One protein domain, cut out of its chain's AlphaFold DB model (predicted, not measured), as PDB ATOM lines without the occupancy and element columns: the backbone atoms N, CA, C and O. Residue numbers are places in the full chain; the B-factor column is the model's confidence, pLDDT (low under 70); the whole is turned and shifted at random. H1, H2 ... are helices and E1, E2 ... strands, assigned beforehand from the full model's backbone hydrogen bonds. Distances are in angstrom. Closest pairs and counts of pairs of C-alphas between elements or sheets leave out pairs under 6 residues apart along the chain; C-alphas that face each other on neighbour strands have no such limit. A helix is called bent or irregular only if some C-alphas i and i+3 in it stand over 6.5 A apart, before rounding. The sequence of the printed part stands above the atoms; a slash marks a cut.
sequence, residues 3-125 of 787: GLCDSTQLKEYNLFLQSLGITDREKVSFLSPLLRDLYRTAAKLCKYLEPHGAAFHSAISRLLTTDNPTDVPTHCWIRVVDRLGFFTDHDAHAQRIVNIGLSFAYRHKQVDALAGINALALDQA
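This is residues 3 to 125 of the 787 residues of an uncharacterized protein of Porphyra umbilicalis (UniProt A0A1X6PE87). A narrow hairpin of two strands, E1 and E2, makes the middle of a loose, elongated model, with two crossed helices, H1 and H2, on one side of it and two more, H3 and H4, on the other side. The far ends of H2 and H4 lie at opposite ends of the length. The printed part has 123 residues, ordered H1 H2 E1 E2 H3 H4; the sheet is antiparallel and the class is mostly helix. The radius of gyration of the C-alphas is 17.7 A and the spans are 60 by 37 by 22 A.

E1, residues 58 to 64, and E2, residues 74 to 81, are antiparallel at 162 degrees, with N 60 and O 78 at 2.9 A and N 74 and O 64 at 3.1 A, within hydrogen-bond range. The closest C-alphas of E2 and H2, residues 25 to 52, are those of Ala 43 and Val 81, 6.4 A apart. With its residues 28 to 36 alone, H2 touches H1, residues 3 to 19, about perpendicular at 80 degrees; the closest C-alphas are those of Tyr 13 and Ser 32, 5.2 A apart. H1 and E2 are near each other. The closest C-alphas of E2 and H3, residues 92 to 105, are those of His 75 and Ser 103, 7.8 A apart. The closest C-alphas of E1 and H4, residues 107 to 125, are those of Leu 63 and Gln 110, 7.5 A apart. H3 and H4 meet only through their link, and H2 is apart from both. Every O i to N i+4 pair is within hydrogen-bond range in H3 and H4, against 11 of 13 in H1 and 20 of 24 in H2.

E1 is 19.4 A long and E2 22.8 A. H2 is 40.9 A long, has a kink of 27 degrees near residue 32 and is irregular, but only just: C-alphas 48 and 51 are 6.8 A apart. H1 begins at C-alpha 3 (51.011, 2.547, 17.488) and is 25.1 A long. H3 is 19.8 A long; H4, 26.7 A, ends at C-alpha 125 (64.991, -50.728, 8.297).

The two C-alphas farthest apart, those of Pro 51 and Ala 125, are 61.7 A apart. The printed part has no cut, and no link is long. Residues 3 to 9 and 67 to 70 have pLDDT under 70; the mean of the printed part is 82.0.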
ATOM      1  N   GLY A   3      50.248   3.591  18.190       30.61
ATOM      2  CA  GLY A   3      51.011   2.547  17.488       30.61
ATOM      3  C   GLY A   3      51.820   1.573  18.357       30.61
ATOM      4  O   GLY A   3      52.128   0.481  17.888       30.61
ATOM      5  N   LEU A   4      52.133   1.895  19.622       34.19
ATOM      6  CA  LEU A   4      52.806   0.921  20.495       34.19
ATOM      7  C   LEU A   4      51.882  -0.244  20.885       34.19
ATOM      8  O   LEU A   4      52.367  -1.365  21.030       34.19
ATOM      9  N   CYS A   5      50.571  -0.011  21.013       48.78
ATOM     10  CA  CYS A   5      49.630  -0.992  21.562       48.78
ATOM     11  C   CYS A   5      49.332  -2.147  20.590       48.78
ATOM     12  O   CYS A   5      49.356  -3.310  20.987       48.78
ATOM     13  N   ASP A   6      49.147  -1.864  19.294       56.03
ATOM     14  CA  ASP A   6      49.080  -2.936  18.287       56.03
ATOM     15  C   ASP A   6      50.435  -3.664  18.153       56.03
ATOM     16  O   ASP A   6      50.453  -4.858  17.864       56.03
ATOM     17  N   SER A   7      51.575  -3.004  18.423       61.00
ATOM     18  CA  SER A   7      52.896  -3.657  18.368       61.00
ATOM     19  C   SER A   7      53.128  -4.672  19.500       61.00
ATOM     20  O   SER A   7      53.862  -5.643  19.308       61.00
ATOM     21  N   THR A   8      52.511  -4.470  20.673       66.12
ATOM     22  CA  THR A   8      52.527  -5.442  21.778       66.12
ATOM     23  C   THR A   8      51.506  -6.551  21.551       66.12
ATOM     24  O   THR A   8      51.897  -7.715  21.579       66.12
ATOM     25  N   GLN A   9      50.266  -6.217  21.167       67.88
ATOM     26  CA  GLN A   9      49.252  -7.223  20.818       67.88
ATOM     27  C   GLN A   9      49.739  -8.163  19.702       67.88
ATOM     28  O   GLN A   9      49.587  -9.376  19.798       67.88
ATOM     29  N   LEU A  10      50.411  -7.647  18.665       73.62
ATOM     30  CA  LEU A  10      50.954  -8.497  17.600       73.62
ATOM     31  C   LEU A  10      52.019  -9.486  18.112       73.62
ATOM     32  O   LEU A  10      52.081 -10.610  17.621       73.62
ATOM     33  N   LYS A  11      52.817  -9.120  19.125       80.75
ATOM     34  CA  LYS A  11      53.767 -10.045  19.773       80.75
ATOM     35  C   LYS A  11      53.051 -11.144  20.558       80.75
ATOM     36  O   LYS A  11      53.494 -12.283  20.494       80.75
ATOM     37  N   GLU A  12      51.940 -10.836  21.223       82.44
ATOM     38  CA  GLU A  12      51.105 -11.825  21.923       82.44
ATOM     39  C   GLU A  12      50.547 -12.867  20.934       82.44
ATOM     40  O   GLU A  12      50.695 -14.070  21.147       82.44
ATOM     41  N   TYR A  13      50.014 -12.427  19.787       84.50
ATOM     42  CA  TYR A  13      49.550 -13.335  18.730       84.50
ATOM     43  C   TYR A  13      50.690 -14.137  18.073       84.50
ATOM     44  O   TYR A  13      50.480 -15.294  17.709       84.50
ATOM     45  N   ASN A  14      51.894 -13.568  17.933       84.69
ATOM     46  CA  ASN A  14      53.071 -14.307  17.456       84.69
ATOM     47  C   ASN A  14      53.473 -15.418  18.448       84.69
ATOM     48  O   ASN A  14      53.725 -16.549  18.034       84.69
ATOM     49  N   LEU A  15      53.501 -15.114  19.753       83.75
ATOM     50  CA  LEU A  15      53.828 -16.074  20.816       83.75
ATOM     51  C   LEU A  15      52.796 -17.207  20.898       83.75
ATOM     52  O   LEU A  15      53.182 -18.370  21.000       83.75
ATOM     53  N   PHE A  16      51.504 -16.897  20.756       86.94
ATOM     54  CA  PHE A  16      50.437 -17.901  20.684       86.94
ATOM     55  C   PHE A  16      50.674 -18.907  19.541       86.94
ATOM     56  O   PHE A  16      50.628 -20.122  19.750       86.94
ATOM     57  N   LEU A  17      51.003 -18.427  18.335       87.38
ATOM     58  CA  LEU A  17      51.287 -19.300  17.190       87.38
ATOM     59  C   LEU A  17      52.565 -20.130  17.399       87.38
ATOM     60  O   LEU A  17      52.571 -21.323  17.092       87.38
ATOM     61  N   GLN A  18      53.605 -19.549  18.001       85.81
ATOM     62  CA  GLN A  18      54.816 -20.281  18.389       85.81
ATOM     63  C   GLN A  18      54.523 -21.367  19.435       85.81
ATOM     64  O   GLN A  18      55.048 -22.473  19.322       85.81
ATOM     65  N   SER A  19      53.627 -21.119  20.397       85.12
ATOM     66  CA  SER A  19      53.195 -22.133  21.369       85.12
ATOM     67  C   SER A  19      52.307 -23.234  20.766       85.12
ATOM     68  O   SER A  19      52.338 -24.359  21.260       85.12
ATOM     69  N   LEU A  20      51.643 -22.991  19.627       85.69
ATOM     70  CA  LEU A  20      51.076 -24.029  18.741       85.69
ATOM     71  C   LEU A  20      52.134 -24.705  17.835       85.69
ATOM     72  O   LEU A  20      51.797 -25.412  16.880       85.69
ATOM     73  N   GLY A  21      53.426 -24.470  18.081       83.94
ATOM     74  CA  GLY A  21      54.540 -25.016  17.303       83.94
ATOM     75  C   GLY A  21      54.652 -24.453  15.882       83.94
ATOM     76  O   GLY A  21      55.232 -25.112  15.018       83.94
ATOM     77  N   ILE A  22      54.036 -23.307  15.583       85.25
ATOM     78  CA  ILE A  22      54.151 -22.634  14.283       85.25
ATOM     79  C   ILE A  22      55.294 -21.622  14.403       85.25
ATOM     80  O   ILE A  22      55.114 -20.507  14.881       85.25
ATOM     81  N   THR A  23      56.495 -22.053  14.020       85.12
ATOM     82  CA  THR A  23      57.748 -21.285  14.147       85.12
ATOM     83  C   THR A  23      58.155 -20.555  12.863       85.12
ATOM     84  O   THR A  23      58.984 -19.648  12.908       85.12
ATOM     85  N   ASP A  24      57.558 -20.923  11.728       87.56
ATOM     86  CA  ASP A  24      57.759 -20.293  10.423       87.56
ATOM     87  C   ASP A  24      57.377 -18.804  10.466       87.56
ATOM     88  O   ASP A  24      56.216 -18.446  10.668       87.56
ATOM     89  N   ARG A  25      58.371 -17.934  10.260       83.12
ATOM     90  CA  ARG A  25      58.232 -16.478  10.390       83.12
ATOM     91  C   ARG A  25      57.256 -15.869   9.382       83.12
ATOM     92  O   ARG A  25      56.568 -14.911   9.732       83.12
ATOM     93  N   GLU A  26      57.179 -16.401   8.165       85.56
ATOM     94  CA  GLU A  26      56.274 -15.899   7.128       85.56
ATOM     95  C   GLU A  26      54.835 -16.288   7.470       85.56
ATOM     96  O   GLU A  26      53.964 -15.418   7.578       85.56
ATOM     97  N   LYS A  27      54.602 -17.573   7.774       85.25
ATOM     98  CA  LYS A  27      53.284 -18.073   8.193       85.25
ATOM     99  C   LYS A  27      52.796 -17.389   9.472       85.25
ATOM    100  O   LYS A  27      51.632 -17.005   9.534       85.25
ATOM    101  N   VAL A  28      53.668 -17.174  10.460       86.00
ATOM    102  CA  VAL A  28      53.347 -16.416  11.683       86.00
ATOM    103  C   VAL A  28      52.947 -14.975  11.350       86.00
ATOM    104  O   VAL A  28      51.898 -14.522  11.806       86.00
ATOM    105  N   SER A  29      53.699 -14.283  10.485       83.44
ATOM    106  CA  SER A  29      53.378 -12.899  10.100       83.44
ATOM    107  C   SER A  29      52.017 -12.750   9.399       83.44
ATOM    108  O   SER A  29      51.331 -11.750   9.605       83.44
ATOM    109  N   PHE A  30      51.599 -13.762   8.630       86.38
ATOM    110  CA  PHE A  30      50.295 -13.817   7.963       86.38
ATOM    111  C   PHE A  30      49.148 -14.226   8.906       86.38
ATOM    112  O   PHE A  30      48.050 -13.673   8.838       86.38
ATOM    113  N   LEU A  31      49.389 -15.184   9.806       87.75
ATOM    114  CA  LEU A  31      48.366 -15.736  10.699       87.75
ATOM    115  C   LEU A  31      48.057 -14.839  11.907       87.75
ATOM    116  O   LEU A  31      46.918 -14.836  12.369       87.75
ATOM    117  N   SER A  32      49.013 -14.061  12.426       86.88
ATOM    118  CA  SER A  32      48.772 -13.219  13.611       86.88
ATOM    119  C   SER A  32      47.704 -12.126  13.413       86.88
ATOM    120  O   SER A  32      46.872 -11.973  14.310       86.88
ATOM    121  N   PRO A  33      47.626 -11.408  12.271       86.06
ATOM    122  CA  PRO A  33      46.491 -10.533  11.965       86.06
ATOM    123  C   PRO A  33      45.145 -11.273  11.930       86.06
ATOM    124  O   PRO A  33      44.171 -10.800  12.513       86.06
ATOM    125  N   LEU A  34      45.092 -12.462  11.319       89.56
ATOM    126  CA  LEU A  34      43.867 -13.269  11.242       89.56
ATOM    127  C   LEU A  34      43.407 -13.744  12.629       89.56
ATOM    128  O   LEU A  34      42.222 -13.672  12.945       89.56
ATOM    129  N   LEU A  35      44.342 -14.171  13.484       89.31
ATOM    130  CA  LEU A  35      44.070 -14.569  14.866       89.31
ATOM    131  C   LEU A  35      43.546 -13.399  15.712       89.31
ATOM    132  O   LEU A  35      42.574 -13.559  16.454       89.31
ATOM    133  N   ARG A  36      44.149 -12.213  15.571       88.25
ATOM    134  CA  ARG A  36      43.691 -10.971  16.207       88.25
ATOM    135  C   ARG A  36      42.253 -10.642  15.826       88.25
ATOM    136  O   ARG A  36      41.440 -10.321  16.693       88.25
ATOM    137  N   ASP A  37      41.936 -10.719  14.540       89.19
ATOM    138  CA  ASP A  37      40.640 -10.282  14.026       89.19
ATOM    139  C   ASP A  37      39.546 -11.342  14.284       89.19
ATOM    140  O   ASP A  37      38.408 -10.985  14.608       89.19
ATOM    141  N   LEU A  38      39.915 -12.632  14.325       89.44
ATOM    142  CA  LEU A  38      39.106 -13.716  14.894       89.44
ATOM    143  C   LEU A  38      38.807 -13.478  16.383       89.44
ATOM    144  O   LEU A  38      37.639 -13.496  16.768       89.44
ATOM    145  N   TYR A  39      39.822 -13.214  17.214       88.12
ATOM    146  CA  TYR A  39      39.657 -12.945  18.649       88.12
ATOM    147  C   TYR A  39      38.739 -11.737  18.897       88.12
ATOM    148  O   TYR A  39      37.758 -11.838  19.637       88.12
ATOM    149  N   ARG A  40      38.998 -10.610  18.215       87.88
ATOM    150  CA  ARG A  40      38.181  -9.386  18.296       87.88
ATOM    151  C   ARG A  40      36.718  -9.662  17.901       87.88
ATOM    152  O   ARG A  40      35.805  -9.160  18.559       87.88
ATOM    153  N   THR A  41      36.480 -10.498  16.887       90.06
ATOM    154  CA  THR A  41      35.127 -10.872  16.426       90.06
ATOM    155  C   THR A  41      34.428 -11.849  17.379       90.06
ATOM    156  O   THR A  41      33.276 -11.623  17.747       90.06
ATOM    157  N   ALA A  42      35.122 -12.885  17.848       88.06
ATOM    158  CA  ALA A  42      34.609 -13.875  18.796       88.06
ATOM    159  C   ALA A  42      34.256 -13.251  20.159       88.06
ATOM    160  O   ALA A  42      33.176 -13.498  20.696       88.06
ATOM    161  N   ALA A  43      35.112 -12.370  20.687       85.56
ATOM    162  CA  ALA A  43      34.840 -11.628  21.918       85.56
ATOM    163  C   ALA A  43      33.645 -10.668  21.754       85.56
ATOM    164  O   ALA A  43      32.802 -10.561  22.650       85.56
ATOM    165  N   LYS A  44      33.520 -10.011  20.589       86.88
ATOM    166  CA  LYS A  44      32.354  -9.183  20.238       86.88
ATOM    167  C   LYS A  44      31.070 -10.022  20.199       86.88
ATOM    168  O   LYS A  44      30.090  -9.623  20.822       86.88
ATOM    169  N   LEU A  45      31.080 -11.187  19.548       87.50
ATOM    170  CA  LEU A  45      29.943 -12.114  19.502       87.50
ATOM    171  C   LEU A  45      29.548 -12.600  20.905       87.50
ATOM    172  O   LEU A  45      28.396 -12.447  21.301       87.50
ATOM    173  N   CYS A  46      30.502 -13.102  21.695       85.50
ATOM    174  CA  CYS A  46      30.253 -13.587  23.057       85.50
ATOM    175  C   CYS A  46      29.618 -12.502  23.952       85.50
ATOM    176  O   CYS A  46      28.701 -12.779  24.727       85.50
ATOM    177  N   LYS A  47      30.032 -11.237  23.788       82.81
ATOM    178  CA  LYS A  47      29.441 -10.073  24.467       82.81
ATOM    179  C   LYS A  47      27.991  -9.785  24.046       82.81
ATOM    180  O   LYS A  47      27.201  -9.399  24.903       82.81
ATOM    181  N   TYR A  48      27.629  -9.963  22.773       83.75
ATOM    182  CA  TYR A  48      26.236  -9.818  22.317       83.75
ATOM    183  C   TYR A  48      25.352 -11.017  22.681       83.75
ATOM    184  O   TYR A  48      24.147 -10.848  22.818       83.75
ATOM    185  N   LEU A  49      25.933 -12.200  22.892       84.94
ATOM    186  CA  LEU A  49      25.220 -13.387  23.374       84.94
ATOM    187  C   LEU A  49      24.923 -13.349  24.887       84.94
ATOM    188  O   LEU A  49      23.974 -13.992  25.335       84.94
ATOM    189  N   GLU A  50      25.681 -12.567  25.670       79.50
ATOM    190  CA  GLU A  50      25.536 -12.469  27.133       79.50
ATOM    191  C   GLU A  50      24.100 -12.168  27.623       79.50
ATOM    192  O   GLU A  50      23.629 -12.898  28.496       79.50
ATOM    193  N   PRO A  51      23.350 -11.189  27.065       74.50
ATOM    194  CA  PRO A  51      21.988 -10.877  27.515       74.50
ATOM    195  C   PRO A  51      20.957 -11.971  27.200       74.50
ATOM    196  O   PRO A  51      19.851 -11.940  27.733       74.50
ATOM    197  N   HIS A  52      21.306 -12.927  26.334       80.88
ATOM    198  CA  HIS A  52      20.454 -14.049  25.938       80.88
ATOM    199  C   HIS A  52      20.771 -15.335  26.719       80.88
ATOM    200  O   HIS A  52      20.247 -16.395  26.388       80.88
ATOM    201  N   GLY A  53      21.655 -15.271  27.724       77.88
ATOM    202  CA  GLY A  53      22.142 -16.445  28.460       77.88
ATOM    203  C   GLY A  53      23.096 -17.336  27.655       77.88
ATOM    204  O   GLY A  53      23.559 -18.353  28.161       77.88
ATOM    205  N   ALA A  54      23.422 -16.949  26.420       82.38
ATOM    206  CA  ALA A  54      24.302 -17.692  25.536       82.38
ATOM    207  C   ALA A  54      25.775 -17.285  25.728       82.38
ATOM    208  O   ALA A  54      26.117 -16.200  26.220       82.38
ATOM    209  N   ALA A  55      26.671 -18.176  25.319       83.88
ATOM    210  CA  ALA A  55      28.112 -17.982  25.354       83.88
ATOM    211  C   ALA A  55      28.740 -18.547  24.077       83.88
ATOM    212  O   ALA A  55      28.200 -19.463  23.459       83.88
ATOM    213  N   PHE A  56      29.872 -17.975  23.679       87.25
ATOM    214  CA  PHE A  56      30.691 -18.478  22.584       87.25
ATOM    215  C   PHE A  56      32.054 -18.875  23.144       87.25
ATOM    216  O   PHE A  56      32.660 -18.098  23.887       87.25
ATOM    217  N   HIS A  57      32.510 -20.068  22.765       87.06
ATOM    218  CA  HIS A  57      33.760 -20.669  23.209       87.06
ATOM    219  C   HIS A  57      34.571 -21.076  21.980       87.06
ATOM    220  O   HIS A  57      34.035 -21.714  21.073       87.06
ATOM    221  N   SER A  58      35.854 -20.733  21.947       88.50
ATOM    222  CA  SER A  58      36.769 -21.158  20.892       88.50
ATOM    223  C   SER A  58      38.163 -21.451  21.431       88.50
ATOM    224  O   SER A  58      38.702 -20.726  22.269       88.50
ATOM    225  N   ALA A  59      38.760 -22.502  20.884       90.56
ATOM    226  CA  ALA A  59      40.155 -22.875  21.048       90.56
ATOM    227  C   ALA A  59      40.724 -23.228  19.668       90.56
ATOM    228  O   ALA A  59      39.982 -23.649  18.776       90.56
ATOM    229  N   ILE A  60      42.032 -23.068  19.489       91.00
ATOM    230  CA  ILE A  60      42.746 -23.559  18.306       91.00
ATOM    231  C   ILE A  60      43.541 -24.790  18.727       91.00
ATOM    232  O   ILE A  60      44.155 -24.810  19.790       91.00
ATOM    233  N   SER A  61      43.504 -25.825  17.892       90.94
ATOM    234  CA  SER A  61      44.173 -27.103  18.125       90.94
ATOM    235  C   SER A  61      45.013 -27.510  16.919       90.94
ATOM    236  O   SER A  61      44.793 -27.046  15.797       90.94
ATOM    237  N   ARG A  62      46.008 -28.366  17.157       90.12
ATOM    238  CA  ARG A  62      46.892 -28.912  16.127       90.12
ATOM    239  C   ARG A  62      47.425 -30.283  16.547       90.12
ATOM    240  O   ARG A  62      47.857 -30.467  17.682       90.12
ATOM    241  N   LEU A  63      47.448 -31.214  15.593       89.06
ATOM    242  CA  LEU A  63      48.305 -32.398  15.652       89.06
ATOM    243  C   LEU A  63      49.745 -31.961  15.355       89.06
ATOM    244  O   LEU A  63      50.010 -31.384  14.295       89.06
ATOM    245  N   LEU A  64      50.649 -32.201  16.295       85.31
ATOM    246  CA  LEU A  64      52.081 -32.029  16.119       85.31
ATOM    247  C   LEU A  64      52.662 -33.364  15.653       85.31
ATOM    248  O   LEU A  64      52.514 -34.390  16.312       85.31
ATOM    249  N   THR A  65      53.307 -33.330  14.495       78.31
ATOM    250  CA  THR A  65      54.090 -34.433  13.941       78.31
ATOM    251  C   THR A  65      55.545 -34.003  13.911       78.31
ATOM    252  O   THR A  65      55.858 -32.900  13.460       78.31
ATOM    253  N   THR A  66      56.410 -34.869  14.410       70.44
ATOM    254  CA  THR A  66      57.867 -34.744  14.440       70.44
ATOM    255  C   THR A  66      58.489 -35.340  13.182       70.44
ATOM    256  O   THR A  66      57.969 -36.308  12.634       70.44
ATOM    257  N   ASP A  67      59.644 -34.818  12.766       68.06
ATOM    258  CA  ASP A  67      60.435 -35.410  11.674       68.06
ATOM    259  C   ASP A  67      61.157 -36.707  12.108       68.06
ATOM    260  O   ASP A  67      61.641 -37.472  11.276       68.06
ATOM    261  N   ASN A  68      61.223 -36.969  13.421       67.62
ATOM    262  CA  ASN A  68      61.735 -38.208  14.002       67.62
ATOM    263  C   ASN A  68      60.671 -39.331  13.944       67.62
ATOM    264  O   ASN A  68      59.622 -39.182  14.581       67.62
ATOM    265  N   PRO A  69      60.929 -40.470  13.267       63.25
ATOM    266  CA  PRO A  69      59.962 -41.561  13.129       63.25
ATOM    267  C   PRO A  69      59.763 -42.425  14.390       63.25
ATOM    268  O   PRO A  69      58.928 -43.324  14.372       63.25
ATOM    269  N   THR A  70      60.489 -42.196  15.491       65.75
ATOM    270  CA  THR A  70      60.193 -42.873  16.772       65.75
ATOM    271  C   THR A  70      59.132 -42.157  17.606       65.75
ATOM    272  O   THR A  70      58.593 -42.742  18.546       65.75
ATOM    273  N   ASP A  71      58.864 -40.888  17.306       72.19
ATOM    274  CA  ASP A  71      58.106 -40.004  18.185       72.19
ATOM    275  C   ASP A  71      56.610 -40.032  17.849       72.19
ATOM    276  O   ASP A  71      56.187 -40.021  16.692       72.19
ATOM    277  N   VAL A  72      55.785 -40.100  18.894       73.31
ATOM    278  CA  VAL A  72      54.332 -40.247  18.754       73.31
ATOM    279  C   VAL A  72      53.697 -38.893  18.421       73.31
ATOM    280  O   VAL A  72      53.974 -37.927  19.134       73.31
ATOM    281  N   PRO A  73      52.789 -38.798  17.430       82.00
ATOM    282  CA  PRO A  73      52.066 -37.559  17.162       82.00
ATOM    283  C   PRO A  73      51.301 -37.048  18.398       82.00
ATOM    284  O   PRO A  73      50.394 -37.720  18.899       82.00
ATOM    285  N   THR A  74      51.646 -35.853  18.889       85.38
ATOM    286  CA  THR A  74      50.977 -35.225  20.043       85.38
ATOM    287  C   THR A  74      49.853 -34.296  19.595       85.38
ATOM    288  O   THR A  74      49.855 -33.729  18.500       85.38
ATOM    289  N   HIS A  75      48.861 -34.105  20.457       87.69
ATOM    290  CA  HIS A  75      47.845 -33.074  20.289       87.69
ATOM    291  C   HIS A  75      48.187 -31.883  21.158       87.69
ATOM    292  O   HIS A  75      48.346 -32.051  22.361       87.69
ATOM    293  N   CYS A  76      48.197 -30.686  20.575       89.44
ATOM    294  CA  CYS A  76      48.212 -29.441  21.331       89.44
ATOM    295  C   CYS A  76      46.931 -28.630  21.089       89.44
ATOM    296  O   CYS A  76      46.349 -28.674  19.997       89.44
ATOM    297  N   TRP A  77      46.490 -27.877  22.096       91.50
ATOM    298  CA  TRP A  77      45.454 -26.856  21.941       91.50
ATOM    299  C   TRP A  77      45.626 -25.699  22.923       91.50
ATOM    300  O   TRP A  77      46.242 -25.845  23.977       91.50
ATOM    301  N   ILE A  78      45.081 -24.542  22.543       89.06
ATOM    302  CA  ILE A  78      45.101 -23.308  23.331       89.06
ATOM    303  C   ILE A  78      43.750 -22.596  23.186       89.06
ATOM    304  O   ILE A  78      43.229 -22.444  22.075       89.06
ATOM    305  N   ARG A  79      43.178 -22.160  24.313       88.81
ATOM    306  CA  ARG A  79      41.956 -21.339  24.376       88.81
ATOM    307  C   ARG A  79      42.153 -19.980  23.687       88.81
ATOM    308  O   ARG A  79      43.223 -19.389  23.775       88.81
ATOM    309  N   VAL A  80      41.122 -19.489  22.996       84.69
ATOM    310  CA  VAL A  80      41.127 -18.189  22.293       84.69
ATOM    311  C   VAL A  80      40.056 -17.259  22.850       84.69
ATOM    312  O   VAL A  80      40.355 -16.116  23.172       84.69
ATOM    313  N   VAL A  81      38.818 -17.734  22.998       83.50
ATOM    314  CA  VAL A  81      37.763 -17.026  23.737       83.50
ATOM    315  C   VAL A  81      37.026 -18.024  24.612       83.50
ATOM    316  O   VAL A  81      36.473 -19.001  24.116       83.50
ATOM    317  N   ASP A  82      36.979 -17.746  25.909       81.44
ATOM    318  CA  ASP A  82      36.148 -18.455  26.873       81.44
ATOM    319  C   ASP A  82      35.649 -17.467  27.942       81.44
ATOM    320  O   ASP A  82      36.329 -16.497  28.279       81.44
ATOM    321  N   ARG A  83      34.428 -17.684  28.431       76.00
ATOM    322  CA  ARG A  83      33.757 -16.871  29.462       76.00
ATOM    323  C   ARG A  83      33.108 -17.723  30.564       76.00
ATOM    324  O   ARG A  83      32.548 -17.148  31.491       76.00
ATOM    325  N   LEU A  84      33.095 -19.055  30.431       76.06
ATOM    326  CA  LEU A  84      32.474 -19.975  31.401       76.06
ATOM    327  C   LEU A  84      33.434 -21.085  31.871       76.06
ATOM    328  O   LEU A  84      32.985 -22.007  32.546       76.06
ATOM    329  N   GLY A  85      34.709 -21.040  31.474       75.12
ATOM    330  CA  GLY A  85      35.712 -22.029  31.868       75.12
ATOM    331  C   GLY A  85      35.543 -23.405  31.211       75.12
ATOM    332  O   GLY A  85      35.962 -24.403  31.785       75.12
ATOM    333  N   PHE A  86      34.944 -23.497  30.020       81.38
ATOM    334  CA  PHE A  86      34.866 -24.768  29.282       81.38
ATOM    335  C   PHE A  86      36.246 -25.245  28.793       81.38
ATOM    336  O   PHE A  86      36.568 -26.428  28.852       81.38
ATOM    337  N   PHE A  87      37.077 -24.304  28.351       82.88
ATOM    338  CA  PHE A  87      38.485 -24.488  28.017       82.88
ATOM    339  C   PHE A  87      39.357 -23.962  29.170       82.88
ATOM    340  O   PHE A  87      40.252 -23.151  28.951       82.88
ATOM    341  N   THR A  88      39.055 -24.348  30.414       77.25
ATOM    342  CA  THR A  88      39.787 -23.865  31.596       77.25
ATOM    343  C   THR A  88      41.149 -24.537  31.779       77.25
ATOM    344  O   THR A  88      41.318 -25.750  31.630       77.25
ATOM    345  N   ASP A  89      42.119 -23.737  32.208       72.50
ATOM    346  CA  ASP A  89      43.486 -24.167  32.493       72.50
ATOM    347  C   ASP A  89      43.620 -24.758  33.913       72.50
ATOM    348  O   ASP A  89      44.699 -25.196  34.311       72.50
ATOM    349  N   HIS A  90      42.530 -24.790  34.693       74.25
ATOM    350  CA  HIS A  90      42.541 -25.150  36.117       74.25
ATOM    351  C   HIS A  90      41.694 -26.382  36.489       74.25
ATOM    352  O   HIS A  90      41.804 -26.857  37.619       74.25
ATOM    353  N   ASP A  91      40.895 -26.934  35.567       81.69
ATOM    354  CA  ASP A  91      40.158 -28.188  35.781       81.69
ATOM    355  C   ASP A  91      40.628 -29.308  34.839       81.69
ATOM    356  O   ASP A  91      40.381 -29.307  33.630       81.69
ATOM    357  N   ALA A  92      41.246 -30.327  35.437       82.00
ATOM    358  CA  ALA A  92      41.681 -31.540  34.754       82.00
ATOM    359  C   ALA A  92      40.512 -32.394  34.213       82.00
ATOM    360  O   ALA A  92      40.730 -33.250  33.348       82.00
ATOM    361  N   HIS A  93      39.277 -32.203  34.697       83.44
ATOM    362  CA  HIS A  93      38.092 -32.873  34.160       83.44
ATOM    363  C   HIS A  93      37.628 -32.227  32.846       83.44
ATOM    364  O   HIS A  93      37.532 -32.932  31.838       83.44
ATOM    365  N   ALA A  94      37.444 -30.903  32.810       83.19
ATOM    366  CA  ALA A  94      37.184 -30.147  31.582       83.19
ATOM    367  C   ALA A  94      38.249 -30.417  30.502       83.19
ATOM    368  O   ALA A  94      37.914 -30.810  29.381       83.19
ATOM    369  N   GLN A  95      39.537 -30.339  30.863       86.19
ATOM    370  CA  GLN A  95      40.651 -30.665  29.961       86.19
ATOM    371  C   GLN A  95      40.551 -32.092  29.408       86.19
ATOM    372  O   GLN A  95      40.739 -32.305  28.212       86.19
ATOM    373  N   ARG A  96      40.189 -33.085  30.235       87.06
ATOM    374  CA  ARG A  96      39.990 -34.470  29.774       87.06
ATOM    375  C   ARG A  96      38.860 -34.584  28.748       87.06
ATOM    376  O   ARG A  96      39.027 -35.310  27.770       87.06
ATOM    377  N   ILE A  97      37.742 -33.882  28.939       88.94
ATOM    378  CA  ILE A  97      36.620 -33.876  27.983       88.94
ATOM    379  C   ILE A  97      37.069 -33.277  26.641       88.94
ATOM    380  O   ILE A  97      36.856 -33.893  25.594       88.94
ATOM    381  N   VAL A  98      37.756 -32.128  26.670       90.12
ATOM    382  CA  VAL A  98      38.307 -31.480  25.467       90.12
ATOM    383  C   VAL A  98      39.308 -32.397  24.754       90.12
ATOM    384  O   VAL A  98      39.205 -32.594  23.543       90.12
ATOM    385  N   ASN A  99      40.218 -33.035  25.494       89.94
ATOM    386  CA  ASN A  99      41.220 -33.947  24.937       89.94
ATOM    387  C   ASN A  99      40.581 -35.177  24.264       89.94
ATOM    388  O   ASN A  99      41.031 -35.594  23.197       89.94
ATOM    389  N   ILE A 100      39.498 -35.732  24.823       88.38
ATOM    390  CA  ILE A 100      38.736 -36.828  24.197       88.38
ATOM    391  C   ILE A 100      38.065 -36.354  22.896       88.38
ATOM    392  O   ILE A 100      38.182 -37.024  21.868       88.38
ATOM    393  N   GLY A 101      37.421 -35.181  22.903       89.31
ATOM    394  CA  GLY A 101      36.798 -34.602  21.705       89.31
ATOM    395  C   GLY A 101      37.803 -34.332  20.577       89.31
ATOM    396  O   GLY A 101      37.553 -34.669  19.419       89.31
ATOM    397  N   LEU A 102      38.981 -33.803  20.916       89.62
ATOM    398  CA  LEU A 102      40.076 -33.584  19.969       89.62
ATOM    399  C   LEU A 102      40.702 -34.900  19.478       89.62
ATOM    400  O   LEU A 102      40.992 -35.015  18.286       89.62
ATOM    401  N   SER A 103      40.837 -35.910  20.346       85.50
ATOM    402  CA  SER A 103      41.285 -37.260  19.955       85.50
ATOM    403  C   SER A 103      40.382 -37.859  18.876       85.50
ATOM    404  O   SER A 103      40.874 -38.468  17.931       85.50
ATOM    405  N   PHE A 104      39.065 -37.663  18.996       87.00
ATOM    406  CA  PHE A 104      38.090 -38.094  17.998       87.00
ATOM    407  C   PHE A 104      38.202 -37.277  16.700       87.00
ATOM    408  O   PHE A 104      38.346 -37.856  15.623       87.00
ATOM    409  N   ALA A 105      38.207 -35.942  16.790       89.12
ATOM    410  CA  ALA A 105      38.241 -35.055  15.624       89.12
ATOM    411  C   ALA A 105      39.492 -35.249  14.742       89.12
ATOM    412  O   ALA A 105      39.404 -35.217  13.512       89.12
ATOM    413  N   TYR A 106      40.653 -35.497  15.354       89.56
ATOM    414  CA  TYR A 106      41.916 -35.716  14.644       89.56
ATOM    415  C   TYR A 106      42.200 -37.180  14.282       89.56
ATOM    416  O   TYR A 106      43.241 -37.441  13.681       89.56
ATOM    417  N   ARG A 107      41.305 -38.131  14.588       86.56
ATOM    418  CA  ARG A 107      41.576 -39.576  14.441       86.56
ATOM    419  C   ARG A 107      42.051 -39.991  13.046       86.56
ATOM    420  O   ARG A 107      42.916 -40.852  12.939       86.56
ATOM    421  N   HIS A 108      41.533 -39.362  11.989       86.94
ATOM    422  CA  HIS A 108      42.016 -39.589  10.622       86.94
ATOM    423  C   HIS A 108      43.480 -39.137  10.468       86.94
ATOM    424  O   HIS A 108      44.343 -39.962  10.197       86.94
ATOM    425  N   LYS A 109      43.793 -37.876  10.806       86.88
ATOM    426  CA  LYS A 109      45.158 -37.322  10.713       86.88
ATOM    427  C   LYS A 109      46.181 -38.041  11.595       86.88
ATOM    428  O   LYS A 109      47.344 -38.101  11.220       86.88
ATOM    429  N   GLN A 110      45.770 -38.571  12.750       84.75
ATOM    430  CA  GLN A 110      46.619 -39.435  13.584       84.75
ATOM    431  C   GLN A 110      47.024 -40.700  12.816       84.75
ATOM    432  O   GLN A 110      48.202 -41.036  12.775       84.75
ATOM    433  N   VAL A 111      46.057 -41.387  12.198       85.25
ATOM    434  CA  VAL A 111      46.298 -42.614  11.424       85.25
ATOM    435  C   VAL A 111      47.130 -42.319  10.175       85.25
ATOM    436  O   VAL A 111      48.081 -43.050   9.916       85.25
ATOM    437  N   ASP A 112      46.847 -41.227   9.461       87.00
ATOM    438  CA  ASP A 112      47.633 -40.791   8.299       87.00
ATOM    439  C   ASP A 112      49.097 -40.493   8.687       87.00
ATOM    440  O   ASP A 112      50.031 -40.939   8.019       87.00
ATOM    441  N   ALA A 113      49.311 -39.787   9.806       84.75
ATOM    442  CA  ALA A 113      50.643 -39.486  10.328       84.75
ATOM    443  C   ALA A 113      51.395 -40.754  10.763       84.75
ATOM    444  O   ALA A 113      52.555 -40.930  10.398       84.75
ATOM    445  N   LEU A 114      50.737 -41.660  11.493       83.44
ATOM    446  CA  LEU A 114      51.318 -42.942  11.903       83.44
ATOM    447  C   LEU A 114      51.639 -43.838  10.698       83.44
ATOM    448  O   LEU A 114      52.659 -44.521  10.708       83.44
ATOM    449  N   ALA A 115      50.825 -43.817   9.639       84.50
ATOM    450  CA  ALA A 115      51.116 -44.535   8.399       84.50
ATOM    451  C   ALA A 115      52.373 -43.987   7.701       84.50
ATOM    452  O   ALA A 115      53.223 -44.773   7.283       84.50
ATOM    453  N   GLY A 116      52.532 -42.658   7.634       81.94
ATOM    454  CA  GLY A 116      53.745 -42.017   7.113       81.94
ATOM    455  C   GLY A 116      54.993 -42.323   7.950       81.94
ATOM    456  O   GLY A 116      56.021 -42.714   7.402       81.94
ATOM    457  N   ILE A 117      54.884 -42.226   9.278       82.31
ATOM    458  CA  ILE A 117      55.953 -42.570  10.230       82.31
ATOM    459  C   ILE A 117      56.386 -44.035  10.066       82.31
ATOM    460  O   ILE A 117      57.574 -44.315   9.905       82.31
ATOM    461  N   ASN A 118      55.430 -44.969  10.023       80.81
ATOM    462  CA  ASN A 118      55.712 -46.392   9.833       80.81
ATOM    463  C   ASN A 118      56.366 -46.678   8.471       80.81
ATOM    464  O   ASN A 118      57.248 -47.529   8.392       80.81
ATOM    465  N   ALA A 119      55.973 -45.970   7.405       84.31
ATOM    466  CA  ALA A 119      56.594 -46.111   6.087       84.31
ATOM    467  C   ALA A 119      58.066 -45.659   6.089       84.31
ATOM    468  O   ALA A 119      58.912 -46.357   5.534       84.31
ATOM    469  N   LEU A 120      58.388 -44.550   6.766       82.19
ATOM    470  CA  LEU A 120      59.771 -44.085   6.936       82.19
ATOM    471  C   LEU A 120      60.600 -45.043   7.805       82.19
ATOM    472  O   LEU A 120      61.746 -45.332   7.471       82.19
ATOM    473  N   ALA A 121      60.024 -45.583   8.883       80.00
ATOM    474  CA  ALA A 121      60.692 -46.579   9.723       80.00
ATOM    475  C   ALA A 121      60.979 -47.891   8.960       80.00
ATOM    476  O   ALA A 121      62.051 -48.476   9.117       80.00
ATOM    477  N   LEU A 122      60.054 -48.329   8.097       82.75
ATOM    478  CA  LEU A 122      60.248 -49.477   7.202       82.75
ATOM    479  C   LEU A 122      61.353 -49.221   6.169       82.75
ATOM    480  O   LEU A 122      62.196 -50.089   5.960       82.75
ATOM    481  N   ASP A 123      61.383 -48.042   5.547       82.81
ATOM    482  CA  ASP A 123      62.415 -47.675   4.569       82.81
ATOM    483  C   ASP A 123      63.817 -47.599   5.201       82.81
ATOM    484  O   ASP A 123      64.781 -48.140   4.658       82.81
ATOM    485  N   GLN A 124      63.922 -47.040   6.412       80.38
ATOM    486  CA  GLN A 124      65.160 -47.037   7.200       80.38
ATOM    487  C   GLN A 124      65.608 -48.453   7.593       80.38
ATOM    488  O   GLN A 124      66.798 -48.757   7.504       80.38
ATOM    489  N   ALA A 125      64.680 -49.334   7.980       79.25
ATOM    490  CA  ALA A 125      64.991 -50.728   8.297       79.25
ATOM    491  C   ALA A 125      65.457 -51.520   7.060       79.25
ATOM    492  O   ALA A 125      66.398 -52.305   7.159       79.25
TER     493      ALA A 125